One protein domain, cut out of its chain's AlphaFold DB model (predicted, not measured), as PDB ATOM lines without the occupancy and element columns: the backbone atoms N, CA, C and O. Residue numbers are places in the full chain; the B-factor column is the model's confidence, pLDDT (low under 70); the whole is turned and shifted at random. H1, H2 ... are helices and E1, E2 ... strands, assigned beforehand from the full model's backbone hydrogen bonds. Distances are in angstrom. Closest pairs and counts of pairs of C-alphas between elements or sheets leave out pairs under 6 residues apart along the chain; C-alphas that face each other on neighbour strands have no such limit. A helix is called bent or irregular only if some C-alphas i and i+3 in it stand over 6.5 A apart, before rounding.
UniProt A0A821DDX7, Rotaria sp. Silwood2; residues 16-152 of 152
ATOM      1  N   LEU A  16     201.180 244.381 271.876       87.94
ATOM      2  CA  LEU A  16     201.608 243.453 270.836       87.94
ATOM      3  C   LEU A  16     203.104 243.660 270.570       87.94
ATOM      4  O   LEU A  16     203.582 244.795 270.542       87.94
ATOM      5  N   PHE A  17     203.851 242.575 270.379       86.81
ATOM      6  CA  PHE A  17     205.285 242.638 270.089       86.81
ATOM      7  C   PHE A  17     205.518 242.535 268.583       86.81
ATOM      8  O   PHE A  17     205.146 241.537 267.962       86.81
ATOM      9  N   VAL A  18     206.135 243.574 268.015       88.44
ATOM     10  CA  VAL A  18     206.454 243.677 266.587       88.44
ATOM     11  C   VAL A  18     207.968 243.691 266.422       88.44
ATOM     12  O   VAL A  18     208.645 244.459 267.095       88.44
ATOM     13  N   THR A  19     208.509 242.861 265.532       81.94
ATOM     14  CA  THR A  19     209.960 242.601 265.451       81.94
ATOM     15  C   THR A  19     210.813 243.836 265.156       81.94
ATOM     16  O   THR A  19     211.957 243.902 265.593       81.94
ATOM     17  N   HIS A  20     210.284 244.807 264.412       80.38
ATOM     18  CA  HIS A  20     211.021 246.014 264.025       80.38
ATOM     19  C   HIS A  20     210.930 247.138 265.061       80.38
ATOM     20  O   HIS A  20     211.499 248.210 264.867       80.38
ATOM     21  N   LEU A  21     210.214 246.908 266.164       81.81
ATOM     22  CA  LEU A  21     209.995 247.890 267.211       81.81
ATOM     23  C   LEU A  21     210.554 247.348 268.524       81.81
ATOM     24  O   LEU A  21     210.083 246.355 269.066       81.81
ATOM     25  N   ASN A  22     211.521 248.065 269.097       81.50
ATOM     26  CA  ASN A  22     212.084 247.747 270.416       81.50
ATOM     27  C   ASN A  22     211.128 248.091 271.579       81.50
ATOM     28  O   ASN A  22     211.554 248.202 272.727       81.50
ATOM     29  N   HIS A  23     209.844 248.311 271.293       84.50
ATOM     30  CA  HIS A  23     208.818 248.618 272.277       84.50
ATOM     31  C   HIS A  23     207.478 247.982 271.874       84.50
ATOM     32  O   HIS A  23     207.209 247.828 270.680       84.50
ATOM     33  N   PRO A  24     206.613 247.624 272.841       85.56
ATOM     34  CA  PRO A  24     205.308 247.056 272.532       85.56
ATOM     35  C   PRO A  24     204.379 248.083 271.875       85.56
ATOM     36  O   PRO A  24     204.327 249.242 272.292       85.56
ATOM     37  N   VAL A  25     203.596 247.642 270.891       90.38
ATOM     38  CA  VAL A  25     202.594 248.472 270.210       90.38
ATOM     39  C   VAL A  25     201.187 248.180 270.706       90.38
ATOM     40  O   VAL A  25     200.902 247.102 271.222       90.38
ATOM     41  N   ARG A  26     200.281 249.146 270.537       91.00
ATOM     42  CA  ARG A  26     198.863 248.973 270.872       91.00
ATOM     43  C   ARG A  26     198.074 248.445 269.685       91.00
ATOM     44  O   ARG A  26     198.290 248.856 268.545       91.00
ATOM     45  N   ILE A  27     197.109 247.583 269.979       92.50
ATOM     46  CA  ILE A  27     196.173 247.065 268.986       92.50
ATOM     47  C   ILE A  27     195.184 248.176 268.614       92.50
ATOM     48  O   ILE A  27     194.502 248.729 269.473       92.50
ATOM     49  N   ARG A  28     195.096 248.500 267.320       93.50
ATOM     50  CA  ARG A  28     194.186 249.539 266.807       93.50
ATOM     51  C   ARG A  28     192.769 249.019 266.578       93.50
ATOM     52  O   ARG A  28     191.803 249.723 266.851       93.50
ATOM     53  N   SER A  29     192.649 247.812 266.038       93.75
ATOM     54  CA  SER A  29     191.373 247.171 265.739       93.75
ATOM     55  C   SER A  29     191.514 245.656 265.814       93.75
ATOM     56  O   SER A  29     192.589 245.104 265.590       93.75
ATOM     57  N   ILE A  30     190.411 244.987 266.141       94.38
ATOM     58  CA  ILE A  30     190.304 243.529 266.152       94.38
ATOM     59  C   ILE A  30     189.144 243.173 265.234       94.38
ATOM     60  O   ILE A  30     188.042 243.699 265.385       94.38
ATOM     61  N   LYS A  31     189.399 242.296 264.265       94.38
ATOM     62  CA  LYS A  31     188.403 241.831 263.303       94.38
ATOM     63  C   LYS A  31     188.491 240.318 263.189       94.38
ATOM     64  O   LYS A  31     189.582 239.758 263.135       94.38
ATOM     65  N   LYS A  32     187.332 239.668 263.128       92.94
ATOM     66  CA  LYS A  32     187.227 238.247 262.805       92.94
ATOM     67  C   LYS A  32     187.096 238.096 261.293       92.94
ATOM     68  O   LYS A  32     186.226 238.719 260.688       92.94
ATOM     69  N   GLU A  33     187.950 237.274 260.700       92.62
ATOM     70  CA  GLU A  33     187.911 236.942 259.274       92.62
ATOM     71  C   GLU A  33     187.811 235.427 259.102       92.62
ATOM     72  O   GLU A  33     188.394 234.674 259.881       92.62
ATOM     73  N   PHE A  34     187.072 234.992 258.084       89.50
ATOM     74  CA  PHE A  34     187.013 233.595 257.667       89.50
ATOM     75  C   PHE A  34     187.859 233.449 256.407       89.50
ATOM     76  O   PHE A  34     187.647 234.173 255.434       89.50
ATOM     77  N   LYS A  35     188.849 232.557 256.455       86.19
ATOM     78  CA  LYS A  35     189.774 232.268 255.356       86.19
ATOM     79  C   LYS A  35     189.888 230.760 255.181       86.19
ATOM     80  O   LYS A  35     189.625 230.013 256.123       86.19
ATOM     81  N   VAL A  36     190.249 230.346 253.973       84.31
ATOM     82  CA  VAL A  36     190.541 228.951 253.634       84.31
ATOM     83  C   VAL A  36     192.034 228.702 253.856       84.31
ATOM     84  O   VAL A  36     192.843 229.614 253.676       84.31
ATOM     85  N   GLY A  37     192.374 227.486 254.275       81.81
ATOM     86  CA  GLY A  37     193.743 227.075 254.563       81.81
ATOM     87  C   GLY A  37     194.174 227.360 256.003       81.81
ATOM     88  O   GLY A  37     193.880 228.413 256.575       81.81
ATOM     89  N   LEU A  38     194.886 226.404 256.606       83.19
ATOM     90  CA  LEU A  38     195.447 226.544 257.951       83.19
ATOM     91  C   LEU A  38     196.854 225.954 258.008       83.19
ATOM     92  O   LEU A  38     197.069 224.777 257.722       83.19
ATOM     93  N   PHE A  39     197.805 226.775 258.444       83.50
ATOM     94  CA  PHE A  39     199.209 226.408 258.547       83.50
ATOM     95  C   PHE A  39     199.777 226.871 259.894       83.50
ATOM     96  O   PHE A  39     199.690 228.049 260.237       83.50
ATOM     97  N   ALA A  40     200.337 225.940 260.670       82.56
ATOM     98  CA  ALA A  40     200.993 226.213 261.949       82.56
ATOM     99  C   ALA A  40     202.235 225.311 262.093       82.56
ATOM    100  O   ALA A  40     202.140 224.197 262.620       82.56
ATOM    101  N   PRO A  41     203.400 225.748 261.585       79.44
ATOM    102  CA  PRO A  41     204.632 224.981 261.692       79.44
ATOM    103  C   PRO A  41     205.132 225.021 263.137       79.44
ATOM    104  O   PRO A  41     205.155 226.078 263.767       79.44
ATOM    105  N   ILE A  42     205.573 223.880 263.666       78.19
ATOM    106  CA  ILE A  42     206.149 223.849 265.010       78.19
ATOM    107  C   ILE A  42     207.660 224.028 264.930       78.19
ATOM    108  O   ILE A  42     208.400 223.124 264.548       78.19
ATOM    109  N   THR A  43     208.120 225.208 265.335       81.44
ATOM    110  CA  THR A  43     209.546 225.529 265.415       81.44
ATOM    111  C   THR A  43     210.182 224.942 266.676       81.44
ATOM    112  O   THR A  43     209.500 224.592 267.644       81.44
ATOM    113  N   PHE A  44     211.518 224.872 266.704       79.81
ATOM    114  CA  PHE A  44     212.249 224.515 267.925       79.81
ATOM    115  C   PHE A  44     211.960 225.486 269.078       79.81
ATOM    116  O   PHE A  44     211.854 225.046 270.214       79.81
ATOM    117  N   ALA A  45     211.780 226.781 268.799       84.06
ATOM    118  CA  ALA A  45     211.462 227.778 269.822       84.06
ATOM    119  C   ALA A  45     210.010 227.673 270.336       84.06
ATOM    120  O   ALA A  45     209.727 228.034 271.478       84.06
ATOM    121  N   GLY A  46     209.080 227.161 269.521       81.88
ATOM    122  CA  GLY A  46     207.641 227.183 269.816       81.88
ATOM    123  C   GLY A  46     206.969 228.527 269.515       81.88
ATOM    124  O   GLY A  46     205.787 228.714 269.804       81.88
ATOM    125  N   THR A  47     207.709 229.449 268.906       87.56
ATOM    126  CA  THR A  47     207.249 230.756 268.440       87.56
ATOM    127  C   THR A  47     207.574 230.932 266.960       87.56
ATOM    128  O   THR A  47     208.492 230.301 266.424       87.56
ATOM    129  N   ILE A  48     206.788 231.768 266.292       87.81
ATOM    130  CA  ILE A  48     206.939 232.115 264.883       87.81
ATOM    131  C   ILE A  48     206.684 233.611 264.694       87.81
ATOM    132  O   ILE A  48     205.887 234.217 265.411       87.81
ATOM    133  N   LEU A  49     207.383 234.197 263.728       88.19
ATOM    134  CA  LEU A  49     207.172 235.564 263.280       88.19
ATOM    135  C   LEU A  49     206.280 235.540 262.034       88.19
ATOM    136  O   LEU A  49     206.658 234.951 261.024       88.19
ATOM    137  N   VAL A  50     205.106 236.167 262.105       87.31
ATOM    138  CA  VAL A  50     204.159 236.257 260.982       87.31
ATOM    139  C   VAL A  50     203.727 237.706 260.824       87.31
ATOM    140  O   VAL A  50     203.198 238.290 261.767       87.31
ATOM    141  N   ASN A  51     203.934 238.282 259.636       89.94
ATOM    142  CA  ASN A  51     203.639 239.693 259.347       89.94
ATOM    143  C   ASN A  51     204.227 240.638 260.410       89.94
ATOM    144  O   ASN A  51     203.521 241.482 260.956       89.94
ATOM    145  N   ASP A  52     205.498 240.422 260.757       89.94
ATOM    146  CA  ASP A  52     206.248 241.166 261.777       89.94
ATOM    147  C   ASP A  52     205.741 241.028 263.220       89.94
ATOM    148  O   ASP A  52     206.304 241.649 264.120       89.94
ATOM    149  N   VAL A  53     204.741 240.181 263.474       89.19
ATOM    150  CA  VAL A  53     204.174 239.931 264.804       89.19
ATOM    151  C   VAL A  53     204.666 238.599 265.358       89.19
ATOM    152  O   VAL A  53     204.608 237.567 264.685       89.19
ATOM    153  N   PHE A  54     205.113 238.605 266.614       87.81
ATOM    154  CA  PHE A  54     205.436 237.369 267.324       87.81
ATOM    155  C   PHE A  54     204.165 236.626 267.736       87.81
ATOM    156  O   PHE A  54     203.319 237.163 268.453       87.81
ATOM    157  N   ALA A  55     204.067 235.363 267.331       88.06
ATOM    158  CA  ALA A  55     202.982 234.465 267.693       88.06
ATOM    159  C   ALA A  55     203.525 233.144 268.253       88.06
ATOM    160  O   ALA A  55     204.611 232.681 267.896       88.06
ATOM    161  N   SER A  56     202.754 232.512 269.138       87.06
ATOM    162  CA  SER A  56     203.027 231.134 269.548       87.06
ATOM    163  C   SER A  56     202.620 230.167 268.435       87.06
ATOM    164  O   SER A  56     201.619 230.383 267.756       87.06
ATOM    165  N   CYS A  57     203.367 229.073 268.277       85.25
ATOM    166  CA  CYS A  57     203.033 227.994 267.340       85.25
ATOM    167  C   CYS A  57     201.915 227.070 267.866       85.25
ATOM    168  O   CYS A  57     201.504 226.146 267.169       85.25
ATOM    169  N   TYR A  58     201.449 227.263 269.104       82.38
ATOM    170  CA  TYR A  58     200.515 226.358 269.776       82.38
ATOM    171  C   TYR A  58     199.081 226.904 269.741       82.38
ATOM    172  O   TYR A  58     198.817 227.978 270.279       82.38
ATOM    173  N   CYS A  59     198.138 226.144 269.168       73.38
ATOM    174  CA  CYS A  59     196.756 226.601 268.944       73.38
ATOM    175  C   CYS A  59     195.678 225.853 269.754       73.38
ATOM    176  O   CYS A  59     194.486 226.076 269.553       73.38
ATOM    177  N   LEU A  60     196.053 224.933 270.647       66.75
ATOM    178  CA  LEU A  60     195.076 224.138 271.406       66.75
ATOM    179  C   LEU A  60     194.375 224.998 272.474       66.75
ATOM    180  O   LEU A  60     194.883 225.182 273.579       66.75
ATOM    181  N   ASN A  61     193.167 225.460 272.146       56.91
ATOM    182  CA  ASN A  61     192.311 226.309 272.989       56.91
ATOM    183  C   ASN A  61     191.991 225.713 274.372       56.91
ATOM    184  O   ASN A  61     191.734 226.450 275.321       56.91
ATOM    185  N   ASN A  62     192.038 224.384 274.508       57.41
ATOM    186  CA  ASN A  62     191.718 223.684 275.756       57.41
ATOM    187  C   ASN A  62     192.917 223.558 276.713       57.41
ATOM    188  O   ASN A  62     192.762 223.075 277.835       57.41
ATOM    189  N   LEU A  63     194.112 223.996 276.301       61.44
ATOM    190  CA  LEU A  63     195.294 224.055 277.157       61.44
ATOM    191  C   LEU A  63     195.494 225.473 277.670       61.44
ATOM    192  O   LEU A  63     196.252 226.275 277.118       61.44
ATOM    193  N   ARG A  64     194.835 225.755 278.790       62.31
ATOM    194  CA  ARG A  64     195.216 226.870 279.651       62.31
ATOM    195  C   ARG A  64     196.469 226.451 280.410       62.31
ATOM    196  O   ARG A  64     196.412 225.584 281.275       62.31
ATOM    197  N   GLY A  65     197.601 227.019 280.022       67.62
ATOM    198  CA  GLY A  65     198.905 226.696 280.582       67.62
ATOM    199  C   GLY A  65     199.953 227.701 280.137       67.62
ATOM    200  O   GLY A  65     199.734 228.489 279.211       67.62
ATOM    201  N   THR A  66     201.094 227.674 280.808       75.19
ATOM    202  CA  THR A  66     202.245 228.506 280.446       75.19
ATOM    203  C   THR A  66     202.808 228.099 279.078       75.19
ATOM    204  O   THR A  66     202.639 226.956 278.644       75.19
ATOM    205  N   HIS A  67     203.525 229.009 278.407       77.31
ATOM    206  CA  HIS A  67     204.260 228.691 277.173       77.31
ATOM    207  C   HIS A  67     205.132 227.437 277.344       77.31
ATOM    208  O   HIS A  67     205.185 226.585 276.465       77.31
ATOM    209  N   TYR A  68     205.757 227.287 278.516       79.69
ATOM    210  CA  TYR A  68     206.589 226.141 278.876       79.69
ATOM    211  C   TYR A  68     205.814 224.817 278.900       79.69
ATOM    212  O   TYR A  68     206.267 223.823 278.339       79.69
ATOM    213  N   GLU A  69     204.620 224.789 279.496       77.75
ATOM    214  CA  GLU A  69     203.788 223.579 279.532       77.75
ATOM    215  C   GLU A  69     203.308 223.176 278.140       77.75
ATOM    216  O   GLU A  69     203.355 221.996 277.790       77.75
ATOM    217  N   LYS A  70     202.903 224.153 277.321       81.06
ATOM    218  CA  LYS A  70     202.567 223.906 275.913       81.06
ATOM    219  C   LYS A  70     203.797 223.392 275.171       81.06
ATOM    220  O   LYS A  70     203.723 222.394 274.464       81.06
ATOM    221  N   HIS A  71     204.955 224.000 275.395       84.06
ATOM    222  CA  HIS A  71     206.195 223.565 274.780       84.06
ATOM    223  C   HIS A  71     206.513 222.099 275.110       84.06
ATOM    224  O   HIS A  71     206.813 221.336 274.195       84.06
ATOM    225  N   HIS A  72     206.383 221.663 276.363       81.31
ATOM    226  CA  HIS A  72     206.585 220.255 276.737       81.31
ATOM    227  C   HIS A  72     205.556 219.318 276.139       81.31
ATOM    228  O   HIS A  72     205.913 218.277 275.592       81.31
ATOM    229  N   LEU A  73     204.286 219.704 276.181       81.06
ATOM    230  CA  LEU A  73     203.226 218.883 275.626       81.06
ATOM    231  C   LEU A  73     203.415 218.638 274.125       81.06
ATOM    232  O   LEU A  73     203.153 217.544 273.634       81.06
ATOM    233  N   TYR A  74     203.885 219.648 273.396       80.81
ATOM    234  CA  TYR A  74     204.136 219.537 271.965       80.81
ATOM    235  C   TYR A  74     205.505 218.920 271.626       80.81
ATOM    236  O   TYR A  74     205.829 218.768 270.449       80.81
ATOM    237  N   ALA A  75     206.316 218.530 272.616       84.75
ATOM    238  CA  ALA A  75     207.623 217.917 272.378       84.75
ATOM    239  C   ALA A  75     207.564 216.593 271.590       84.75
ATOM    240  O   ALA A  75     208.348 216.462 270.647       84.75
ATOM    241  N   PRO A  76     206.637 215.649 271.871       82.50
ATOM    242  CA  PRO A  76     206.517 214.419 271.085       82.50
ATOM    243  C   PRO A  76     206.182 214.709 269.621       82.50
ATOM    244  O   PRO A  76     206.725 214.085 268.717       82.50
ATOM    245  N   PHE A  77     205.342 215.714 269.383       79.38
ATOM    246  CA  PHE A  77     204.978 216.151 268.043       79.38
ATOM    247  C   PHE A  77     206.130 216.829 267.300       79.38
ATOM    248  O   PHE A  77     206.302 216.585 266.110       79.38
ATOM    249  N   ARG A  78     206.944 217.645 267.986       82.38
ATOM    250  CA  ARG A  78     208.182 218.194 267.412       82.38
ATOM    251  C   ARG A  78     209.140 217.079 267.032       82.38
ATOM    252  O   ARG A  78     209.665 217.083 265.926       82.38
ATOM    253  N   LEU A  79     209.345 216.119 267.930       83.12
ATOM    254  CA  LEU A  79     210.196 214.969 267.656       83.12
ATOM    255  C   LEU A  79     209.674 214.187 266.450       83.12
ATOM    256  O   LEU A  79     210.447 213.926 265.536       83.12
ATOM    257  N   TRP A  80     208.373 213.885 266.405       77.94
ATOM    258  CA  TRP A  80     207.755 213.211 265.266       77.94
ATOM    259  C   TRP A  80     207.947 213.987 263.965       77.94
ATOM    260  O   TRP A  80     208.322 213.396 262.966       77.94
ATOM    261  N   TYR A  81     207.770 215.309 263.983       75.94
ATOM    262  CA  TYR A  81     207.999 216.170 262.823       75.94
ATOM    263  C   TYR A  81     209.439 216.051 262.294       75.94
ATOM    264  O   TYR A  81     209.650 215.862 261.097       75.94
ATOM    265  N   TYR A  82     210.441 216.091 263.180       77.88
ATOM    266  CA  TYR A  82     211.846 215.925 262.790       77.88
ATOM    267  C   TYR A  82     212.177 214.498 262.339       77.88
ATOM    268  O   TYR A  82     212.900 214.323 261.360       77.88
ATOM    269  N   VAL A  83     211.638 213.481 263.018       80.12
ATOM    270  CA  VAL A  83     211.796 212.065 262.650       80.12
ATOM    271  C   VAL A  83     211.180 211.814 261.282       80.12
ATOM    272  O   VAL A  83     211.818 211.214 260.425       80.12
ATOM    273  N   ALA A  84     209.976 212.321 261.044       75.06
ATOM    274  CA  ALA A  84     209.276 212.155 259.788       75.06
ATOM    275  C   ALA A  84     210.042 212.793 258.628       75.06
ATOM    276  O   ALA A  84     210.261 212.147 257.605       75.06
ATOM    277  N   LYS A  85     210.557 214.007 258.831       73.56
ATOM    278  CA  LYS A  85     211.443 214.664 257.869       73.56
ATOM    279  C   LYS A  85     212.699 213.838 257.570       73.56
ATOM    280  O   LYS A  85     213.053 213.657 256.411       73.56
ATOM    281  N   TYR A  86     213.388 213.368 258.609       78.44
ATOM    282  CA  TYR A  86     214.697 212.729 258.454       78.44
ATOM    283  C   TYR A  86     214.610 211.294 257.915       78.44
ATOM    284  O   TYR A  86     215.424 210.906 257.085       78.44
ATOM    285  N   TYR A  87     213.628 210.511 258.372       79.38
ATOM    286  CA  TYR A  87     213.533 209.076 258.083       79.38
ATOM    287  C   TYR A  87     212.510 208.720 257.001       79.38
ATOM    288  O   TYR A  87     212.715 207.739 256.293       79.38
ATOM    289  N   PHE A  88     211.422 209.484 256.859       71.31
ATOM    290  CA  PHE A  88     210.348 209.170 255.903       71.31
ATOM    291  C   PHE A  88     210.370 210.054 254.652       71.31
ATOM    292  O   PHE A  88     209.515 209.898 253.785       71.31
ATOM    293  N   GLY A  89     211.343 210.962 254.528       64.81
ATOM    294  CA  GLY A  89     211.517 211.768 253.319       64.81
ATOM    295  C   GLY A  89     210.360 212.726 253.034       64.81
ATOM    296  O   GLY A  89     210.232 213.176 251.899       64.81
ATOM    297  N   PHE A  90     209.533 213.057 254.037       64.62
ATOM    298  CA  PHE A  90     208.629 214.206 253.954       64.62
ATOM    299  C   PHE A  90     209.512 215.451 253.736       64.62
ATOM    300  O   PHE A  90     210.208 215.873 254.658       64.62
ATOM    301  N   GLY A  91     209.590 215.931 252.489       55.78
ATOM    302  CA  GLY A  91     210.621 216.841 251.973       55.78
ATOM    303  C   GLY A  91     210.556 218.287 252.489       55.78
ATOM    304  O   GLY A  91     210.335 218.544 253.668       55.78
ATOM    305  N   ASN A  92     210.793 219.272 251.614       55.22
ATOM    306  CA  ASN A  92     210.627 220.701 251.948       55.22
ATOM    307  C   ASN A  92     209.144 221.121 252.029       55.22
ATOM    308  O   ASN A  92     208.831 222.169 252.594       55.22
ATOM    309  N   ASP A  93     208.247 220.254 251.560       56.12
ATOM    310  CA  ASP A  93     206.788 220.390 251.508       56.12
ATOM    311  C   ASP A  93     206.154 220.562 252.900       56.12
ATOM    312  O   ASP A  93     205.009 220.966 253.050       56.12
ATOM    313  N   VAL A  94     206.919 220.304 253.961       56.66
ATOM    314  CA  VAL A  94     206.484 220.496 255.347       56.66
ATOM    315  C   VAL A  94     206.432 221.977 255.765       56.66
ATOM    316  O   VAL A  94     205.870 222.322 256.808       56.66
ATOM    317  N   TYR A  95     207.033 222.864 254.970       58.94
ATOM    318  CA  TYR A  95     206.829 224.309 255.073       58.94
ATOM    319  C   TYR A  95     205.964 224.863 253.942       58.94
ATOM    320  O   TYR A  95     205.718 226.071 253.907       58.94
ATOM    321  N   GLU A  96     205.498 224.010 253.027       66.50
ATOM    322  CA  GLU A  96     204.572 224.447 251.998       66.50
ATOM    323  C   GLU A  96     203.216 224.709 252.638       66.50
ATOM    324  O   GLU A  96     202.555 223.836 253.204       66.50
ATOM    325  N   MET A  97     202.816 225.975 252.572       66.19
ATOM    326  CA  MET A  97     201.492 226.387 252.984       66.19
ATOM    327  C   MET A  97     200.482 225.755 252.017       66.19
ATOM    328  O   MET A  97     200.531 226.059 250.819       66.19
ATOM    329  N   PRO A  98     199.554 224.905 252.497       68.06
ATOM    330  CA  PRO A  98     198.506 224.391 251.635       68.06
ATOM    331  C   PRO A  98     197.657 225.572 251.159       68.06
ATOM    332  O   PRO A  98     197.260 226.418 251.963       68.06
ATOM    333  N   ARG A  99     197.400 225.651 249.849       66.94
ATOM    334  CA  ARG A  99     196.635 226.766 249.267       66.94
ATOM    335  C   ARG A  99     195.170 226.751 249.699       66.94
ATOM    336  O   ARG A  99     194.636 227.811 250.000       66.94
ATOM    337  N   ASP A 100     194.578 225.562 249.798       73.50
ATOM    338  CA  ASP A 100     193.138 225.399 250.024       73.50
ATOM    339  C   ASP A 100     192.794 224.404 251.150       73.50
ATOM    340  O   ASP A 100     191.629 224.049 251.317       73.50
ATOM    341  N   ASP A 101     193.779 223.955 251.942       80.38
ATOM    342  CA  ASP A 101     193.581 222.871 252.919       80.38
ATOM    343  C   ASP A 101     194.325 223.084 254.255       80.38
ATOM    344  O   ASP A 101     195.094 224.032 254.447       80.38
ATOM    345  N   ILE A 102     194.066 222.211 255.222       81.62
ATOM    346  CA  ILE A 102     194.729 222.167 256.521       81.62
ATOM    347  C   ILE A 102     196.049 221.410 256.368       81.62
ATOM    348  O   ILE A 102     196.101 220.292 255.866       81.62
ATOM    349  N   HIS A 103     197.144 222.004 256.837       81.25
ATOM    350  CA  HIS A 103     198.440 221.337 256.812       81.25
ATOM    351  C   HIS A 103     198.411 220.086 257.700       81.25
ATOM    352  O   HIS A 103     197.961 220.157 258.845       81.25
ATOM    353  N   TRP A 104     198.949 218.962 257.214       77.25
ATOM    354  CA  TRP A 104     198.883 217.650 257.878       77.25
ATOM    355  C   TRP A 104     199.315 217.682 259.349       77.25
ATOM    356  O   TRP A 104     198.750 216.985 260.188       77.25
ATOM    357  N   ALA A 105     200.312 218.507 259.688       75.81
ATOM    358  CA  ALA A 105     200.788 218.623 261.063       75.81
ATOM    359  C   ALA A 105     199.706 219.227 261.966       75.81
ATOM    360  O   ALA A 105     199.506 218.770 263.087       75.81
ATOM    361  N   VAL A 106     198.978 220.218 261.451       79.38
ATOM    362  CA  VAL A 106     197.868 220.857 262.157       79.38
ATOM    363  C   VAL A 106     196.693 219.904 262.289       79.38
ATOM    364  O   VAL A 106     196.128 219.801 263.376       79.38
ATOM    365  N   ASP A 107     196.372 219.168 261.226       81.75
ATOM    366  CA  ASP A 107     195.341 218.132 261.263       81.75
ATOM    367  C   ASP A 107     195.657 217.067 262.329       81.75
ATOM    368  O   ASP A 107     194.842 216.794 263.213       81.75
ATOM    369  N   ALA A 108     196.904 216.587 262.372       79.19
ATOM    370  CA  ALA A 108     197.372 215.675 263.410       79.19
ATOM    371  C   ALA A 108     197.244 216.265 264.829       79.19
ATOM    372  O   ALA A 108     196.924 215.534 265.766       79.19
ATOM    373  N   TYR A 109     197.448 217.572 265.028       77.50
ATOM    374  CA  TYR A 109     197.242 218.207 266.339       77.50
ATOM    375  C   TYR A 109     195.778 218.297 266.729       77.50
ATOM    376  O   TYR A 109     195.444 218.050 267.890       77.50
ATOM    377  N   ILE A 110     194.910 218.645 265.786       79.69
ATOM    378  CA  ILE A 110     193.470 218.713 266.028       79.69
ATOM    379  C   ILE A 110     192.949 217.317 266.387       79.69
ATOM    380  O   ILE A 110     192.203 217.176 267.356       79.69
ATOM    381  N   HIS A 111     193.402 216.289 265.667       84.12
ATOM    382  CA  HIS A 111     192.938 214.919 265.843       84.12
ATOM    383  C   HIS A 111     193.547 214.224 267.075       84.12
ATOM    384  O   HIS A 111     192.822 213.680 267.909       84.12
ATOM    385  N   TYR A 112     194.875 214.260 267.236       82.44
ATOM    386  CA  TYR A 112     195.586 213.508 268.283       82.44
ATOM    387  C   TYR A 112     195.907 214.322 269.543       82.44
ATOM    388  O   TYR A 112     196.216 213.749 270.592       82.44
ATOM    389  N   GLY A 113     195.823 215.652 269.477       79.06
ATOM    390  CA  GLY A 113     196.129 216.555 270.588       79.06
ATOM    391  C   GLY A 113     195.417 216.200 271.900       79.06
ATOM    392  O   GLY A 113     196.093 216.110 272.927       79.06
ATOM    393  N   PRO A 114     194.095 215.929 271.909       82.06
ATOM    394  CA  PRO A 114     193.375 215.541 273.123       82.06
ATOM    395  C   PRO A 114     193.945 214.294 273.814       82.06
ATOM    396  O   PRO A 114     194.060 214.272 275.041       82.06
ATOM    397  N   TYR A 115     194.366 213.287 273.044       83.75
ATOM    398  CA  TYR A 115     194.963 212.061 273.581       83.75
ATOM    399  C   TYR A 115     196.337 212.325 274.188       83.75
ATOM    400  O   TYR A 115     196.626 211.848 275.282       83.75
ATOM    401  N   VAL A 116     197.164 213.140 273.531       81.44
ATOM    402  CA  VAL A 116     198.481 213.516 274.067       81.44
ATOM    403  C   VAL A 116     198.339 214.324 275.358       81.44
ATOM    404  O   VAL A 116     199.063 214.065 276.318       81.44
ATOM    405  N   ILE A 117     197.361 215.235 275.438       80.44
ATOM    406  CA  ILE A 117     197.023 215.944 276.686       80.44
ATOM    407  C   ILE A 117     196.618 214.958 277.773       80.44
ATOM    408  O   ILE A 117     197.095 215.061 278.904       80.44
ATOM    409  N   PHE A 118     195.724 214.027 277.449       83.62
ATOM    410  CA  PHE A 118     195.241 213.038 278.399       83.62
ATOM    411  C   PHE A 118     196.391 212.185 278.942       83.62
ATOM    412  O   PHE A 118     196.572 212.120 280.157       83.62
ATOM    413  N   ILE A 119     197.216 211.619 278.056       84.06
ATOM    414  CA  ILE A 119     198.383 210.810 278.418       84.06
ATOM    415  C   ILE A 119     199.356 211.629 279.268       84.06
ATOM    416  O   ILE A 119     199.774 211.164 280.323       84.06
ATOM    417  N   TYR A 120     199.674 212.865 278.878       81.31
ATOM    418  CA  TYR A 120     200.566 213.731 279.651       81.31
ATOM    419  C   TYR A 120     200.036 214.001 281.067       81.31
ATOM    420  O   TYR A 120     200.775 213.880 282.046       81.31
ATOM    421  N   ARG A 121     198.744 214.331 281.205       82.81
ATOM    422  CA  ARG A 121     198.114 214.568 282.514       82.81
ATOM    423  C   ARG A 121     198.075 213.297 283.358       82.81
ATOM    424  O   ARG A 121     198.347 213.369 284.555       82.81
ATOM    425  N   PHE A 122     197.784 212.157 282.737       85.56
ATOM    426  CA  PHE A 122     197.783 210.854 283.391       85.56
ATOM    427  C   PHE A 122     199.180 210.482 283.896       85.56
ATOM    428  O   PHE A 122     199.336 210.195 285.078       85.56
ATOM    429  N   LEU A 123     200.208 210.571 283.047       84.38
ATOM    430  CA  LEU A 123     201.596 210.284 283.419       84.38
ATOM    431  C   LEU A 123     202.092 211.215 284.528       84.38
ATOM    432  O   LEU A 123     202.736 210.756 285.466       84.38
ATOM    433  N   ARG A 124     201.748 212.508 284.471       82.06
ATOM    434  CA  ARG A 124     202.094 213.475 285.525       82.06
ATOM    435  C   ARG A 124     201.452 213.112 286.868       82.06
ATOM    436  O   ARG A 124     202.117 213.203 287.896       82.06
ATOM    437  N   ALA A 125     200.186 212.691 286.869       84.31
ATOM    438  CA  ALA A 125     199.496 212.251 288.082       84.31
ATOM    439  C   ALA A 125     200.050 210.915 288.607       84.31
ATOM    440  O   ALA A 125     200.318 210.785 289.799       84.31
ATOM    441  N   ALA A 126     200.282 209.948 287.718       86.75
ATOM    442  CA  ALA A 126     200.850 208.649 288.061       86.75
ATOM    443  C   ALA A 126     202.258 208.785 288.654       86.75
ATOM    444  O   ALA A 126     202.546 208.185 289.684       86.75
ATOM    445  N   PHE A 127     203.110 209.630 288.067       86.50
ATOM    446  CA  PHE A 127     204.442 209.924 288.599       86.50
ATOM    447  C   PHE A 127     204.381 210.488 290.023       86.50
ATOM    448  O   PHE A 127     205.155 210.078 290.884       86.50
ATOM    449  N   PHE A 128     203.428 211.383 290.294       84.38
ATOM    450  CA  PHE A 128     203.227 211.933 291.634       84.38
ATOM    451  C   PHE A 128     202.783 210.863 292.641       84.38
ATOM    452  O   PHE A 128     203.303 210.824 293.753       84.38
ATOM    453  N   MET A 129     201.888 209.952 292.243       84.06
ATOM    454  CA  MET A 129     201.490 208.821 293.090       84.06
ATOM    455  C   MET A 129     202.667 207.886 293.387       84.06
ATOM    456  O   MET A 129     202.880 207.525 294.540       84.06
ATOM    457  N   VAL A 130     203.479 207.554 292.378       86.75
ATOM    458  CA  VAL A 130     204.683 206.726 292.559       86.75
ATOM    459  C   VAL A 130     205.679 207.392 293.512       86.75
ATOM    460  O   VAL A 130     206.254 206.715 294.360       86.75
ATOM    461  N   LEU A 131     205.865 208.710 293.415       87.19
ATOM    462  CA  LEU A 131     206.714 209.472 294.337       87.19
ATOM    463  C   LEU A 131     206.201 209.424 295.779       87.19
ATOM    464  O   LEU A 131     206.997 209.226 296.691       87.19
ATOM    465  N   ILE A 132     204.893 209.586 295.993       86.50
ATOM    466  CA  ILE A 132     204.293 209.493 297.332       86.50
ATOM    467  C   ILE A 132     204.525 208.104 297.926       86.50
ATOM    468  O   ILE A 132     205.047 207.997 299.032       86.50
ATOM    469  N   GLU A 133     204.194 207.051 297.178       85.38
ATOM    470  CA  GLU A 133     204.404 205.662 297.601       85.38
ATOM    471  C   GLU A 133     205.878 205.378 297.907       85.38
ATOM    472  O   GLU A 133     206.206 204.727 298.899       85.38
ATOM    473  N   PHE A 134     206.788 205.918 297.094       90.44
ATOM    474  CA  PHE A 134     208.221 205.836 297.347       90.44
ATOM    475  C   PHE A 134     208.598 206.475 298.692       90.44
ATOM    476  O   PHE A 134     209.293 205.845 299.486       90.44
ATOM    477  N   PHE A 135     208.113 207.683 298.999       89.69
ATOM    478  CA  PHE A 135     208.398 208.341 300.278       89.69
ATOM    479  C   PHE A 135     207.765 207.636 301.482       89.69
ATOM    480  O   PHE A 135     208.406 207.572 302.530       89.69
ATOM    481  N   ILE A 136     206.554 207.087 301.342       87.88
ATOM    482  CA  ILE A 136     205.912 206.278 302.388       87.88
ATOM    483  C   ILE A 136     206.769 205.042 302.680       87.88
ATOM    484  O   ILE A 136     207.142 204.811 303.824       87.88
ATOM    485  N   ARG A 137     207.188 204.298 301.652       87.81
ATOM    486  CA  ARG A 137     208.045 203.117 301.853       87.81
ATOM    487  C   ARG A 137     209.405 203.465 302.449       87.81
ATOM    488  O   ARG A 137     209.916 202.734 303.292       87.81
ATOM    489  N   ILE A 138     210.006 204.577 302.030       87.94
ATOM    490  CA  ILE A 138     211.263 205.056 302.613       87.94
ATOM    491  C   ILE A 138     211.069 205.433 304.088       87.94
ATOM    492  O   ILE A 138     211.912 205.080 304.912       87.94
ATOM    493  N   SER A 139     209.968 206.099 304.453       85.25
ATOM    494  CA  SER A 139     209.701 206.458 305.850       85.25
ATOM    495  C   SER A 139     209.465 205.221 306.721       85.25
ATOM    496  O   SER A 139     210.028 205.146 307.809       85.25
ATOM    497  N   GLU A 140     208.752 204.208 306.221       88.00
ATOM    498  CA  GLU A 140     208.558 202.919 306.901       88.00
ATOM    499  C   GLU A 140     209.872 202.167 307.149       88.00
ATOM    500  O   GLU A 140     210.019 201.516 308.182       88.00
ATOM    501  N   ILE A 141     210.848 202.270 306.240       85.81
ATOM    502  CA  ILE A 141     212.181 201.668 306.413       85.81
ATOM    503  C   ILE A 141     213.017 202.460 307.428       85.81
ATOM    504  O   ILE A 141     213.702 201.877 308.267       85.81
ATOM    505  N   ILE A 142     212.975 203.792 307.360       83.31
ATOM    506  CA  ILE A 142     213.824 204.676 308.170       83.31
ATOM    507  C   ILE A 142     213.323 204.784 309.620       83.31
ATOM    508  O   ILE A 142     214.127 204.779 310.553       83.31
ATOM    509  N   HIS A 143     212.008 204.842 309.838       74.62
ATOM    510  CA  HIS A 143     211.386 205.008 311.155       74.62
ATOM    511  C   HIS A 143     211.851 203.976 312.214       74.62
ATOM    512  O   HIS A 143     212.247 204.387 313.309       74.62
ATOM    513  N   PRO A 144     211.896 202.655 311.943       75.69
ATOM    514  CA  PRO A 144     212.394 201.674 312.911       75.69
ATOM    515  C   PRO A 144     213.912 201.754 313.144       75.69
ATOM    516  O   PRO A 144     214.373 201.403 314.232       75.69
ATOM    517  N   ILE A 145     214.694 202.232 312.169       74.06
ATOM    518  CA  ILE A 145     216.148 202.427 312.309       74.06
ATOM    519  C   ILE A 145     216.430 203.577 313.284       74.06
ATOM    520  O   ILE A 145     217.255 203.428 314.184       74.06
ATOM    521  N   PHE A 146     215.697 204.688 313.168       62.47
ATOM    522  CA  PHE A 146     215.830 205.824 314.085       62.47
ATOM    523  C   PHE A 146     215.352 205.498 315.503       62.47
ATOM    524  O   PHE A 146     216.035 205.844 316.463       62.47
ATOM    525  N   ILE A 147     214.240 204.771 315.661       64.25
ATOM    526  CA  ILE A 147     213.781 204.329 316.990       64.25
ATOM    527  C   ILE A 147     214.833 203.434 317.658       64.25
ATOM    528  O   ILE A 147     215.137 203.618 318.833       64.25
ATOM    529  N   LYS A 148     215.471 202.517 316.924       60.03
ATOM    530  CA  LYS A 148     216.550 201.688 317.487       60.03
ATOM    531  C   LYS A 148     217.783 202.476 317.941       60.03
ATOM    532  O   LYS A 148     218.515 201.964 318.776       60.03
ATOM    533  N   HIS A 149     218.042 203.668 317.407       58.38
ATOM    534  CA  HIS A 149     219.190 204.497 317.803       58.38
ATOM    535  C   HIS A 149     218.889 205.509 318.916       58.38
ATOM    536  O   HIS A 149     219.827 206.016 319.514       58.38
ATOM    537  N   VAL A 150     217.619 205.807 319.208       58.88
ATOM    538  CA  VAL A 150     217.234 206.759 320.272       58.88
ATOM    539  C   VAL A 150     216.980 206.064 321.619       58.88
ATOM    540  O   VAL A 150     217.063 206.703 322.663       58.88
ATOM    541  N   TYR A 151     216.688 204.759 321.614       52.97
ATOM    542  CA  TYR A 151     216.389 203.970 322.820       52.97
ATOM    543  C   TYR A 151     217.547 203.065 323.301       52.97
ATOM    544  O   TYR A 151     217.308 202.169 324.111       52.97
ATOM    545  N   TYR A 152     218.776 203.288 322.820       48.00
ATOM    546  CA  TYR A 152     220.010 202.664 323.323       48.00
ATOM    547  C   TYR A 152     220.996 203.726 323.800       48.00
ATOM    548  O   TYR A 152     221.106 204.763 323.109       48.00
TER     549      TYR A 152
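This is residues 16 to 152 of the 152 residues of a protein of Rotaria sp. Silwood2 (UniProt A0A821DDX7). A long helical arm sticks out from a small head, like a handle on a knob. The head holds the two-stranded hairpin E1 and E2, the short helices H1, H2 and H3, the first arm H4a of the bent helix H4 and much loop, with few contacts between its named elements; the second arm H4b leaves it past H1, and residues 122 to 152 stick out. The printed part has 137 residues, with two named strands and four named helices in the order E1, E2, H1, H2, H3, H4; the sheet E1 - E2 is antiparallel and the class is mostly helix. The whole is extended, with a radius of gyration of the C-alphas of 23.3 A, and elongated, spanning 79 by 42 by 25 A, the length being made by the arm.

The printed part begins at Leu 16, whose C-alpha is at (201.608, 243.453, 270.836), and residues 16 to 46 hold no named element. E1 takes residues 47 to 50 and is 9.8 A long from first to last C-alpha, beginning at (207.249, 230.756, 268.440). E2 takes residues 53 to 56 and is 10.1 A long. H1 is residues 67 to 73, 10.0 A, and H2 is residues 75 to 87, 17.8 A. H3 is residues 92 to 95, 6.1 A, and is neither bent nor irregular, but only just: C-alphas 92 and 95 are 6.1 A apart. H4, residues 104 to 150, was assigned as one helix by its hydrogen bonds but is bent, with C-alphas 111 and 114 7.3 A apart. Its arm H4a is residues 104 to 111, 10.3 A, and its arm H4b is residues 114 to 150, 53.6 A, ending at C-alpha 150 at (217.234, 206.759, 320.272). H4b is irregular, with C-alphas 141 and 144 6.50 A apart, and has a kink of 27 degrees near residue 144.

E1 and E2 form a hairpin of antiparallel strands, with 145 degrees between their directions. The C-alphas of residues 47 and 56 face each other at 4.4 A, and N 48 and O 55 are within hydrogen-bond range at 2.9 A, as are N 50 and O 53 at 3.0 A. H1 and H2 meet only through their link, the one residue Tyr 74. H1 and H4b only just touch, with 3 pairs of C-alphas within 8 A; the closest are those of Leu 73 and Ile 117, 6.9 A apart. H4b touches H1 with residues 116 to 120 alone, and the two lines are about perpendicular at 89 degrees. H2 and H3 are near each other, with 5 pairs of C-alphas within 10 A. H2 and H4a are close but not clearly touching, their closest C-alphas, those of Tyr 81 and Ala 105, being 7.8 A apart; they run opposite ways at a shallow tilt of 34 degrees, only just short of steep. H4a and H4b stand at a steep tilt of 65 degrees. E1 and H4b are apart, and so are H3 and H4b. Each O i to N i+4 pair is within hydrogen-bond range in H1, H2 and H4a, and 31 of 33 are in H4b; H3 is too short for such a pair.

The two C-alphas farthest apart are those of Asp 100 and Tyr 152, at 81.3 A. Residues 28 to 34 and 122 to 152 stand free, of which 122 to 150 belong to H4; without these stretches the body has 99 residues and spans 41 by 34 by 26 A. The printed part has no cut and ends at the chain's last residue. Its links between named elements are tight or short. The mean pLDDT of the printed part is 79.4, and residues 60 to 65, 89 to 99 and 146 to 152 are under 70.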